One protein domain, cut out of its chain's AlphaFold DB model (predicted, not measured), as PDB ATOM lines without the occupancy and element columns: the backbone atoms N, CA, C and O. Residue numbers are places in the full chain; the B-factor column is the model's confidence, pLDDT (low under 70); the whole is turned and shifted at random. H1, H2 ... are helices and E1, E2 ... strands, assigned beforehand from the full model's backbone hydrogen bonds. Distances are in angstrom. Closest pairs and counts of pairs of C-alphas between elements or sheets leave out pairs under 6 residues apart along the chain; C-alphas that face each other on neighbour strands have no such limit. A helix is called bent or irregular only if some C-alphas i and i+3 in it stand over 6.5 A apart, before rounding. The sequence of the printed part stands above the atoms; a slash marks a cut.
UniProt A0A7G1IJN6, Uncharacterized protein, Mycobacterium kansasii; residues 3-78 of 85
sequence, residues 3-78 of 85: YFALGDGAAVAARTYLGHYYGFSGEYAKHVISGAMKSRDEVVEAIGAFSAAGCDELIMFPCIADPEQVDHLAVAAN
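Overview. This is residues 3 to 78 of the 85 residues of an uncharacterized protein of Mycobacterium kansasii (UniProt A0A7G1IJN6). Two pairs of helices sit at opposite ends of a small domain: H1 and H2 fold back on each other as a helical hairpin, while H3 and H4 meet near their ends at a corner. The short strand E1 runs between the two pairs, near the middle, where the printed part also begins at Tyr 3. The printed part has 76 residues, with four named helices and one named strand in the order H1, H2, H3, E1, H4, and its class is mostly helix. It is compact, with a radius of gyration of the C-alphas of 12.4 A and spans of 33 by 27 by 17 A.

Along the chain. Find C-alpha 10 at (306.520, 331.791, 155.346); from there H1, the longest helix, runs through residues 10 to 25 over 21.9 A. It has a kink of 44 degrees near residue 19 and is irregular, with C-alphas 21 and 24 7.8 A apart. H2 takes residues 27 to 35, 12.5 A. H3, residues 40 to 52, covers 18.3 A from C-alpha 40 at (306.206, 329.277, 144.495). E1 is residues 60 to 62, 6.7 A, and H4 is residues 68 to 76, 12.2 A, ending at C-alpha 76, (309.625, 326.170, 143.326).

Arrangement. Start at the hairpin: H1 and H2 touch, closest at the C-alphas of Tyr 22 and Ala 29, 4.8 A apart, at a shallow tilt of 26 degrees, opposite ways. H1 and E1 are only just apart, at 8.5 A. H2 and H3 are apart. H3 touches H4 with residues 40 to 44 alone, closest at the C-alphas of Arg 40 and Ala 76, 4.8 A, at a steep tilt of 66 degrees, the same way. E1 pairs with no named strand; its closest C-alpha to H4 is that of Pro 62, 6.6 A from that of Gln 69. In H2, H3 and H4 every O i to N i+4 pair is within hydrogen-bond range; in H1, 10 of 12 are.

Size, cuts and confidence. Look for the two C-alphas farthest apart at Phe 24 and Asn 78, 35.6 A. The printed part has no cut; the link H3 to E1 is short and the other links are tight. Mean pLDDT of the printed part is 96.1, and no printed residue is under 70.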
ATOM      1  N   TYR A   3     315.254 337.841 149.080       98.12
ATOM      2  CA  TYR A   3     314.983 337.035 150.269       98.12
ATOM      3  C   TYR A   3     313.775 336.143 150.034       98.12
ATOM      4  O   TYR A   3     312.857 336.534 149.315       98.12
ATOM      5  N   PHE A   4     313.748 334.970 150.660       98.50
ATOM      6  CA  PHE A   4     312.597 334.083 150.566       98.50
ATOM      7  C   PHE A   4     312.297 333.337 151.865       98.50
ATOM      8  O   PHE A   4     313.160 333.182 152.728       98.50
ATOM      9  N   ALA A   5     311.065 332.867 151.992       98.44
ATOM     10  CA  ALA A   5     310.637 331.858 152.953       98.44
ATOM     11  C   ALA A   5     309.548 331.018 152.280       98.44
ATOM     12  O   ALA A   5     308.646 331.582 151.675       98.44
ATOM     13  N   LEU A   6     309.605 329.694 152.353       98.00
ATOM     14  CA  LEU A   6     308.633 328.812 151.701       98.00
ATOM     15  C   LEU A   6     308.074 327.797 152.694       98.00
ATOM     16  O   LEU A   6     308.756 327.406 153.639       98.00
ATOM     17  N   GLY A   7     306.832 327.375 152.456       95.69
ATOM     18  CA  GLY A   7     306.098 326.474 153.341       95.69
ATOM     19  C   GLY A   7     305.260 327.206 154.389       95.69
ATOM     20  O   GLY A   7     304.982 328.409 154.287       95.69
ATOM     21  N   ASP A   8     304.822 326.456 155.395       95.50
ATOM     22  CA  ASP A   8     303.919 326.964 156.419       95.50
ATOM     23  C   ASP A   8     304.573 328.082 157.240       95.50
ATOM     24  O   ASP A   8     305.720 328.002 157.676       95.50
ATOM     25  N   GLY A   9     303.834 329.173 157.441       95.81
ATOM     26  CA  GLY A   9     304.325 330.324 158.200       95.81
ATOM     27  C   GLY A   9     305.331 331.217 157.461       95.81
ATOM     28  O   GLY A   9     305.820 332.170 158.072       95.81
ATOM     29  N   ALA A  10     305.585 331.001 156.162       97.19
ATOM     30  CA  ALA A  10     306.520 331.791 155.346       97.19
ATOM     31  C   ALA A  10     306.385 333.312 155.536       97.19
ATOM     32  O   ALA A  10     307.366 334.017 155.780       97.19
ATOM     33  N   ALA A  11     305.153 333.828 155.499       97.38
ATOM     34  CA  ALA A  11     304.896 335.255 155.657       97.38
ATOM     35  C   ALA A  11     305.262 335.791 157.047       97.38
ATOM     36  O   ALA A  11     305.676 336.943 157.163       97.38
ATOM     37  N   VAL A  12     305.101 334.989 158.102       98.19
ATOM     38  CA  VAL A  12     305.494 335.374 159.464       98.19
ATOM     39  C   VAL A  12     307.010 335.294 159.601       98.19
ATOM     40  O   VAL A  12     307.614 336.240 160.098       98.19
ATOM     41  N   ALA A  13     307.631 334.223 159.100       97.75
ATOM     42  CA  ALA A  13     309.077 334.043 159.145       97.75
ATOM     43  C   ALA A  13     309.830 335.177 158.434       97.75
ATOM     44  O   ALA A  13     310.709 335.793 159.036       97.75
ATOM     45  N   ALA A  14     309.433 335.525 157.204       97.88
ATOM     46  CA  ALA A  14     310.033 336.629 156.456       97.88
ATOM     47  C   ALA A  14     309.902 337.964 157.207       97.88
ATOM     48  O   ALA A  14     310.877 338.703 157.342       97.88
ATOM     49  N   ARG A  15     308.714 338.254 157.761       97.81
ATOM     50  CA  ARG A  15     308.462 339.481 158.534       97.81
ATOM     51  C   ARG A  15     309.331 339.556 159.787       97.81
ATOM     52  O   ARG A  15     309.891 340.610 160.065       97.81
ATOM     53  N   THR A  16     309.443 338.453 160.522       97.50
ATOM     54  CA  THR A  16     310.229 338.369 161.758       97.50
ATOM     55  C   THR A  16     311.719 338.507 161.472       97.50
ATOM     56  O   THR A  16     312.375 339.357 162.069       97.50
ATOM     57  N   TYR A  17     312.254 337.724 160.530       97.62
ATOM     58  CA  TYR A  17     313.679 337.733 160.202       97.62
ATOM     59  C   TYR A  17     314.125 339.091 159.655       97.62
ATOM     60  O   TYR A  17     315.041 339.710 160.192       97.62
ATOM     61  N   LEU A  18     313.440 339.599 158.626       97.56
ATOM     62  CA  LEU A  18     313.810 340.859 157.979       97.56
ATOM     63  C   LEU A  18     313.465 342.069 158.846       97.56
ATOM     64  O   LEU A  18     314.194 343.055 158.827       97.56
ATOM     65  N   GLY A  19     312.398 341.990 159.644       97.06
ATOM     66  CA  GLY A  19     312.059 343.014 160.629       97.06
ATOM     67  C   GLY A  19     313.103 343.119 161.736       97.06
ATOM     68  O   GLY A  19     313.421 344.222 162.162       97.06
ATOM     69  N   HIS A  20     313.692 342.000 162.155       96.00
ATOM     70  CA  HIS A  20     314.817 342.009 163.083       96.00
ATOM     71  C   HIS A  20     316.107 342.502 162.406       96.00
ATOM     72  O   HIS A  20     316.783 343.382 162.932       96.00
ATOM     73  N   TYR A  21     316.432 341.981 161.219       95.75
ATOM     74  CA  TYR A  21     317.683 342.282 160.514       95.75
ATOM     75  C   TYR A  21     317.762 343.732 160.009       95.75
ATOM     76  O   TYR A  21     318.784 344.392 160.177       95.75
ATOM     77  N   TYR A  22     316.672 344.256 159.443       96.44
ATOM     78  CA  TYR A  22     316.591 345.618 158.905       96.44
ATOM     79  C   TYR A  22     315.849 346.601 159.812       96.44
ATOM     80  O   TYR A  22     315.692 347.761 159.433       96.44
ATOM     81  N   GLY A  23     315.401 346.185 161.002       92.81
ATOM     82  CA  GLY A  23     314.539 346.987 161.886       92.81
ATOM     83  C   GLY A  23     315.098 348.359 162.264       92.81
ATOM     84  O   GLY A  23     314.335 349.292 162.501       92.81
ATOM     85  N   PHE A  24     316.423 348.518 162.224       91.44
ATOM     86  CA  PHE A  24     317.100 349.803 162.413       91.44
ATOM     87  C   PHE A  24     316.747 350.855 161.342       91.44
ATOM     88  O   PHE A  24     316.978 352.042 161.553       91.44
ATOM     89  N   SER A  25     316.196 350.432 160.202       91.31
ATOM     90  CA  SER A  25     315.958 351.251 159.011       91.31
ATOM     91  C   SER A  25     314.466 351.410 158.672       91.31
ATOM     92  O   SER A  25     314.111 351.645 157.521       91.31
ATOM     93  N   GLY A  26     313.567 351.277 159.657       89.62
ATOM     94  CA  GLY A  26     312.149 351.673 159.567       89.62
ATOM     95  C   GLY A  26     311.441 351.298 158.254       89.62
ATOM     96  O   GLY A  26     311.103 350.137 158.026       89.62
ATOM     97  N   GLU A  27     311.210 352.288 157.385       92.19
ATOM     98  CA  GLU A  27     310.548 352.106 156.081       92.19
ATOM     99  C   GLU A  27     311.295 351.155 155.137       92.19
ATOM    100  O   GLU A  27     310.665 350.385 154.409       92.19
ATOM    101  N   TYR A  28     312.626 351.132 155.183       92.94
ATOM    102  CA  TYR A  28     313.415 350.185 154.401       92.94
ATOM    103  C   TYR A  28     313.145 348.741 154.835       92.94
ATOM    104  O   TYR A  28     313.003 347.866 153.986       92.94
ATOM    105  N   ALA A  29     312.973 348.486 156.138       94.75
ATOM    106  CA  ALA A  29     312.608 347.156 156.622       94.75
ATOM    107  C   ALA A  29     311.277 346.693 156.014       94.75
ATOM    108  O   ALA A  29     311.166 345.560 155.552       94.75
ATOM    109  N   LYS A  30     310.281 347.588 155.945       94.88
ATOM    110  CA  LYS A  30     308.982 347.292 155.319       94.88
ATOM    111  C   LYS A  30     309.128 346.995 153.831       94.88
ATOM    112  O   LYS A  30     308.506 346.052 153.348       94.88
ATOM    113  N   HIS A  31     309.957 347.765 153.127       95.81
ATOM    114  CA  HIS A  31     310.233 347.541 151.711       95.81
ATOM    115  C   HIS A  31     310.853 346.157 151.473       95.81
ATOM    116  O   HIS A  31     310.339 345.393 150.658       95.81
ATOM    117  N   VAL A  32     311.886 345.788 152.237       96.38
ATOM    118  CA  VAL A  32     312.539 344.478 152.084       96.38
ATOM    119  C   VAL A  32     311.605 343.330 152.474       96.38
ATOM    120  O   VAL A  32     311.537 342.333 151.761       96.38
ATOM    121  N   ILE A  33     310.827 343.477 153.554       97.12
ATOM    122  CA  ILE A  33     309.794 342.502 153.948       97.12
ATOM    123  C   ILE A  33     308.774 342.299 152.824       97.12
ATOM    124  O   ILE A  33     308.389 341.167 152.541       97.12
ATOM    125  N   SER A  34     308.319 343.388 152.200       96.25
ATOM    126  CA  SER A  34     307.339 343.328 151.115       96.25
ATOM    127  C   SER A  34     307.899 342.663 149.860       96.25
ATOM    128  O   SER A  34     307.140 342.024 149.140       96.25
ATOM    129  N   GLY A  35     309.197 342.823 149.596       96.62
ATOM    130  CA  GLY A  35     309.880 342.237 148.445       96.62
ATOM    131  C   GLY A  35     310.323 340.783 148.625       96.62
ATOM    132  O   GLY A  35     310.817 340.190 147.672       96.62
ATOM    133  N   ALA A  36     310.187 340.198 149.819       98.12
ATOM    134  CA  ALA A  36     310.557 338.805 150.051       98.12
ATOM    135  C   ALA A  36     309.553 337.845 149.394       98.12
ATOM    136  O   ALA A  36     308.345 338.018 149.563       98.12
ATOM    137  N   MET A  37     310.039 336.804 148.717       98.44
ATOM    138  CA  MET A  37     309.203 335.769 148.102       98.44
ATOM    139  C   MET A  37     308.737 334.756 149.157       98.44
ATOM    140  O   MET A  37     309.517 334.277 149.978       98.44
ATOM    141  N   LYS A  38     307.446 334.442 149.156       98.06
ATOM    142  CA  LYS A  38     306.723 333.697 150.200       98.06
ATOM    143  C   LYS A  38     305.911 332.532 149.633       98.06
ATOM    144  O   LYS A  38     305.228 331.827 150.373       98.06
ATOM    145  N   SER A  39     305.945 332.355 148.315       97.31
ATOM    146  CA  SER A  39     305.245 331.299 147.594       97.31
ATOM    147  C   SER A  39     306.029 330.888 146.350       97.31
ATOM    148  O   SER A  39     306.928 331.598 145.895       97.31
ATOM    149  N   ARG A  40     305.656 329.742 145.772       96.56
ATOM    150  CA  ARG A  40     306.206 329.277 144.495       96.56
ATOM    151  C   ARG A  40     305.989 330.290 143.371       96.56
ATOM    152  O   ARG A  40     306.908 330.537 142.601       96.56
ATOM    153  N   ASP A  41     304.796 330.865 143.285       96.75
ATOM    154  CA  ASP A  41     304.456 331.778 142.194       96.75
ATOM    155  C   ASP A  41     305.271 333.075 142.283       96.75
ATOM    156  O   ASP A  41     305.814 333.513 141.273       96.75
ATOM    157  N   GLU A  42     305.473 333.616 143.492       97.69
ATOM    158  CA  GLU A  42     306.337 334.788 143.701       97.69
ATOM    159  C   GLU A  42     307.808 334.490 143.342       97.69
ATOM    160  O   GLU A  42     308.506 335.358 142.822       97.69
ATOM    161  N   VAL A  43     308.294 333.263 143.576       97.88
ATOM    162  CA  VAL A  43     309.642 332.840 143.142       97.88
ATOM    163  C   VAL A  43     309.741 332.799 141.617       97.88
ATOM    164  O   VAL A  43     310.696 333.332 141.053       97.88
ATOM    165  N   VAL A  44     308.765 332.188 140.940       96.38
ATOM    166  CA  VAL A  44     308.742 332.098 139.470       96.38
ATOM    167  C   VAL A  44     308.655 333.488 138.842       96.38
ATOM    168  O   VAL A  44     309.386 333.777 137.893       96.38
ATOM    169  N   GLU A  45     307.812 334.361 139.391       96.44
ATOM    170  CA  GLU A  45     307.693 335.752 138.958       96.44
ATOM    171  C   GLU A  45     309.017 336.504 139.130       96.44
ATOM    172  O   GLU A  45     309.485 337.142 138.187       96.44
ATOM    173  N   ALA A  46     309.669 336.371 140.289       96.38
ATOM    174  CA  ALA A  46     310.959 337.005 140.543       96.38
ATOM    175  C   ALA A  46     312.037 336.525 139.558       96.38
ATOM    176  O   ALA A  46     312.739 337.351 138.973       96.38
ATOM    177  N   ILE A  47     312.151 335.213 139.321       96.00
ATOM    178  CA  ILE A  47     313.097 334.649 138.340       96.00
ATOM    179  C   ILE A  47     312.837 335.234 136.948       96.00
ATOM    180  O   ILE A  47     313.772 335.695 136.291       96.00
ATOM    181  N   GLY A  48     311.573 335.258 136.514       95.69
ATOM    182  CA  GLY A  48     311.181 335.828 135.226       95.69
ATOM    183  C   GLY A  48     311.527 337.312 135.110       95.69
ATOM    184  O   GLY A  48     312.086 337.731 134.099       95.69
ATOM    185  N   ALA A  49     311.260 338.098 136.155       96.50
ATOM    186  CA  ALA A  49     311.550 339.529 136.185       96.50
ATOM    187  C   ALA A  49     313.056 339.825 136.112       96.50
ATOM    188  O   ALA A  49     313.476 340.672 135.323       96.50
ATOM    189  N   PHE A  50     313.884 339.111 136.883       96.56
ATOM    190  CA  PHE A  50     315.341 339.276 136.830       96.56
ATOM    191  C   PHE A  50     315.920 338.819 135.486       96.56
ATOM    192  O   PHE A  50     316.762 339.513 134.920       96.56
ATOM    193  N   SER A  51     315.435 337.704 134.932       95.88
ATOM    194  CA  SER A  51     315.853 337.239 133.605       95.88
ATOM    195  C   SER A  51     315.488 338.247 132.508       95.88
ATOM    196  O   SER A  51     316.333 338.597 131.685       95.88
ATOM    197  N   ALA A  52     314.270 338.799 132.537       97.06
ATOM    198  CA  ALA A  52     313.834 339.836 131.600       97.06
ATOM    199  C   ALA A  52     314.634 341.145 131.733       97.06
ATOM    200  O   ALA A  52     314.796 341.869 130.752       97.06
ATOM    201  N   ALA A  53     315.164 341.432 132.924       97.50
ATOM    202  CA  ALA A  53     316.072 342.550 133.168       97.50
ATOM    203  C   ALA A  53     317.517 342.291 132.688       97.50
ATOM    204  O   ALA A  53     318.363 343.177 132.814       97.50
ATOM    205  N   GLY A  54     317.808 341.108 132.133       97.44
ATOM    206  CA  GLY A  54     319.127 340.734 131.621       97.44
ATOM    207  C   GLY A  54     320.080 340.180 132.679       97.44
ATOM    208  O   GLY A  54     321.286 340.186 132.457       97.44
ATOM    209  N   CYS A  55     319.578 339.738 133.837       97.19
ATOM    210  CA  CYS A  55     320.412 339.065 134.832       97.19
ATOM    211  C   CYS A  55     320.656 337.600 134.451       97.19
ATOM    212  O   CYS A  55     319.702 336.848 134.244       97.19
ATOM    213  N   ASP A  56     321.924 337.188 134.464       95.50
ATOM    214  CA  ASP A  56     322.324 335.784 134.302       95.50
ATOM    215  C   ASP A  56     322.165 334.975 135.600       95.50
ATOM    216  O   ASP A  56     321.906 333.773 135.570       95.50
ATOM    217  N   GLU A  57     322.296 335.636 136.755       94.38
ATOM    218  CA  GLU A  57     322.274 334.996 138.069       94.38
ATOM    219  C   GLU A  57     321.341 335.718 139.051       94.38
ATOM    220  O   GLU A  57     321.292 336.950 139.128       94.38
ATOM    221  N   LEU A  58     320.634 334.931 139.868       94.94
ATOM    222  CA  LEU A  58     319.806 335.414 140.971       94.94
ATOM    223  C   LEU A  58     320.191 334.712 142.277       94.94
ATOM    224  O   LEU A  58     319.878 333.545 142.490       94.94
ATOM    225  N   ILE A  59     320.824 335.458 143.185       95.81
ATOM    226  CA  ILE A  59     321.161 334.978 144.532       95.81
ATOM    227  C   ILE A  59     319.975 335.175 145.481       95.81
ATOM    228  O   ILE A  59     319.453 336.291 145.593       95.81
ATOM    229  N   MET A  60     319.568 334.109 146.176       96.25
ATOM    230  CA  MET A  60     318.425 334.098 147.094       96.25
ATOM    231  C   MET A  60     318.824 333.643 148.499       96.25
ATOM    232  O   MET A  60     319.491 332.623 148.659       96.25
ATOM    233  N   PHE A  61     318.390 334.390 149.516       97.25
ATOM    234  CA  PHE A  61     318.702 334.131 150.922       97.25
ATOM    235  C   PHE A  61     317.453 333.665 151.690       97.25
ATOM    236  O   PHE A  61     316.440 334.376 151.670       97.25
ATOM    237  N   PRO A  62     317.494 332.512 152.382       97.69
ATOM    238  CA  PRO A  62     316.364 332.052 153.174       97.69
ATOM    239  C   PRO A  62     316.204 332.895 154.446       97.69
ATOM    240  O   PRO A  62     317.179 333.258 155.102       97.69
ATOM    241  N   CYS A  63     314.958 333.172 154.825       98.25
ATOM    242  CA  CYS A  63     314.596 333.819 156.092       98.25
ATOM    243  C   CYS A  63     314.335 332.806 157.220       98.25
ATOM    244  O   CYS A  63     314.072 333.200 158.354       98.25
ATOM    245  N   ILE A  64     314.360 331.508 156.905       97.56
ATOM    246  CA  ILE A  64     314.195 330.400 157.849       97.56
ATOM    247  C   ILE A  64     315.525 329.645 157.894       97.56
ATOM    248  O   ILE A  64     316.070 329.289 156.851       97.56
ATOM    249  N   ALA A  65     316.049 329.408 159.097       94.75
ATOM    250  CA  ALA A  65     317.309 328.696 159.319       94.75
ATOM    251  C   ALA A  65     317.131 327.166 159.240       94.75
ATOM    252  O   ALA A  65     317.546 326.438 160.139       94.75
ATOM    253  N   ASP A  66     316.484 326.703 158.175       95.50
ATOM    254  CA  ASP A  66     316.231 325.296 157.879       95.50
ATOM    255  C   ASP A  66     316.789 324.978 156.480       95.50
ATOM    256  O   ASP A  66     316.380 325.629 155.511       95.50
ATOM    257  N   PRO A  67     317.727 324.021 156.346       95.06
ATOM    258  CA  PRO A  67     318.251 323.597 155.051       95.06
ATOM    259  C   PRO A  67     317.177 323.165 154.043       95.06
ATOM    260  O   PRO A  67     317.382 323.380 152.847       95.06
ATOM    261  N   GLU A  68     316.023 322.651 154.487       95.94
ATOM    262  CA  GLU A  68     314.920 322.252 153.594       95.94
ATOM    263  C   GLU A  68     314.375 323.425 152.761       95.94
ATOM    264  O   GLU A  68     313.785 323.228 151.698       95.94
ATOM    265  N   GLN A  69     314.627 324.675 153.171       97.19
ATOM    266  CA  GLN A  69     314.303 325.850 152.359       97.19
ATOM    267  C   GLN A  69     314.997 325.835 150.994       97.19
ATOM    268  O   GLN A  69     314.430 326.330 150.019       97.19
ATOM    269  N   VAL A  70     316.203 325.272 150.899       96.06
ATOM    270  CA  VAL A  70     316.918 325.138 149.622       96.06
ATOM    271  C   VAL A  70     316.204 324.138 148.717       96.06
ATOM    272  O   VAL A  70     316.041 324.406 147.527       96.06
ATOM    273  N   ASP A  71     315.699 323.039 149.277       95.44
ATOM    274  CA  ASP A  71     314.923 322.048 148.529       95.44
ATOM    275  C   ASP A  71     313.571 322.615 148.086       95.44
ATOM    276  O   ASP A  71     313.179 322.473 146.926       95.44
ATOM    277  N   HIS A  72     312.877 323.339 148.969       95.75
ATOM    278  CA  HIS A  72     311.650 324.054 148.616       95.75
ATOM    279  C   HIS A  72     311.882 325.063 147.492       95.75
ATOM    280  O   HIS A  72     311.062 325.165 146.577       95.75
ATOM    281  N   LEU A  73     313.002 325.786 147.534       96.75
ATOM    282  CA  LEU A  73     313.371 326.726 146.487       96.75
ATOM    283  C   LEU A  73     313.679 326.011 145.170       96.75
ATOM    284  O   LEU A  73     313.214 326.460 144.123       96.75
ATOM    285  N   ALA A  74     314.410 324.896 145.209       95.62
ATOM    286  CA  ALA A  74     314.706 324.096 144.025       95.62
ATOM    287  C   ALA A  74     313.415 323.607 143.354       95.62
ATOM    288  O   ALA A  74     313.230 323.806 142.155       95.62
ATOM    289  N   VAL A  75     312.475 323.066 144.137       95.06
ATOM    290  CA  VAL A  75     311.153 322.651 143.648       95.06
ATOM    291  C   VAL A  75     310.368 323.839 143.084       95.06
ATOM    292  O   VAL A  75     309.806 323.737 141.993       95.06
ATOM    293  N   ALA A  76     310.338 324.977 143.782       95.25
ATOM    294  CA  ALA A  76     309.625 326.170 143.326       95.25
ATOM    295  C   ALA A  76     310.172 326.706 141.992       95.25
ATOM    296  O   ALA A  76     309.396 327.067 141.109       95.25
ATOM    297  N   ALA A  77     311.495 326.701 141.835       93.12
ATOM    298  CA  ALA A  77     312.201 327.169 140.650       93.12
ATOM    299  C   ALA A  77     312.288 326.123 139.520       93.12
ATOM    300  O   ALA A  77     312.937 326.381 138.507       93.12
ATOM    301  N   ASN A  78     311.656 324.947 139.666       87.56
ATOM    302  CA  ASN A  78     311.807 323.805 138.750       87.56
ATOM    303  C   ASN A  78     313.280 323.400 138.515       87.56
ATOM    304  O   ASN A  78     313.639 322.869 137.460       87.56
TER     305      ASN A  78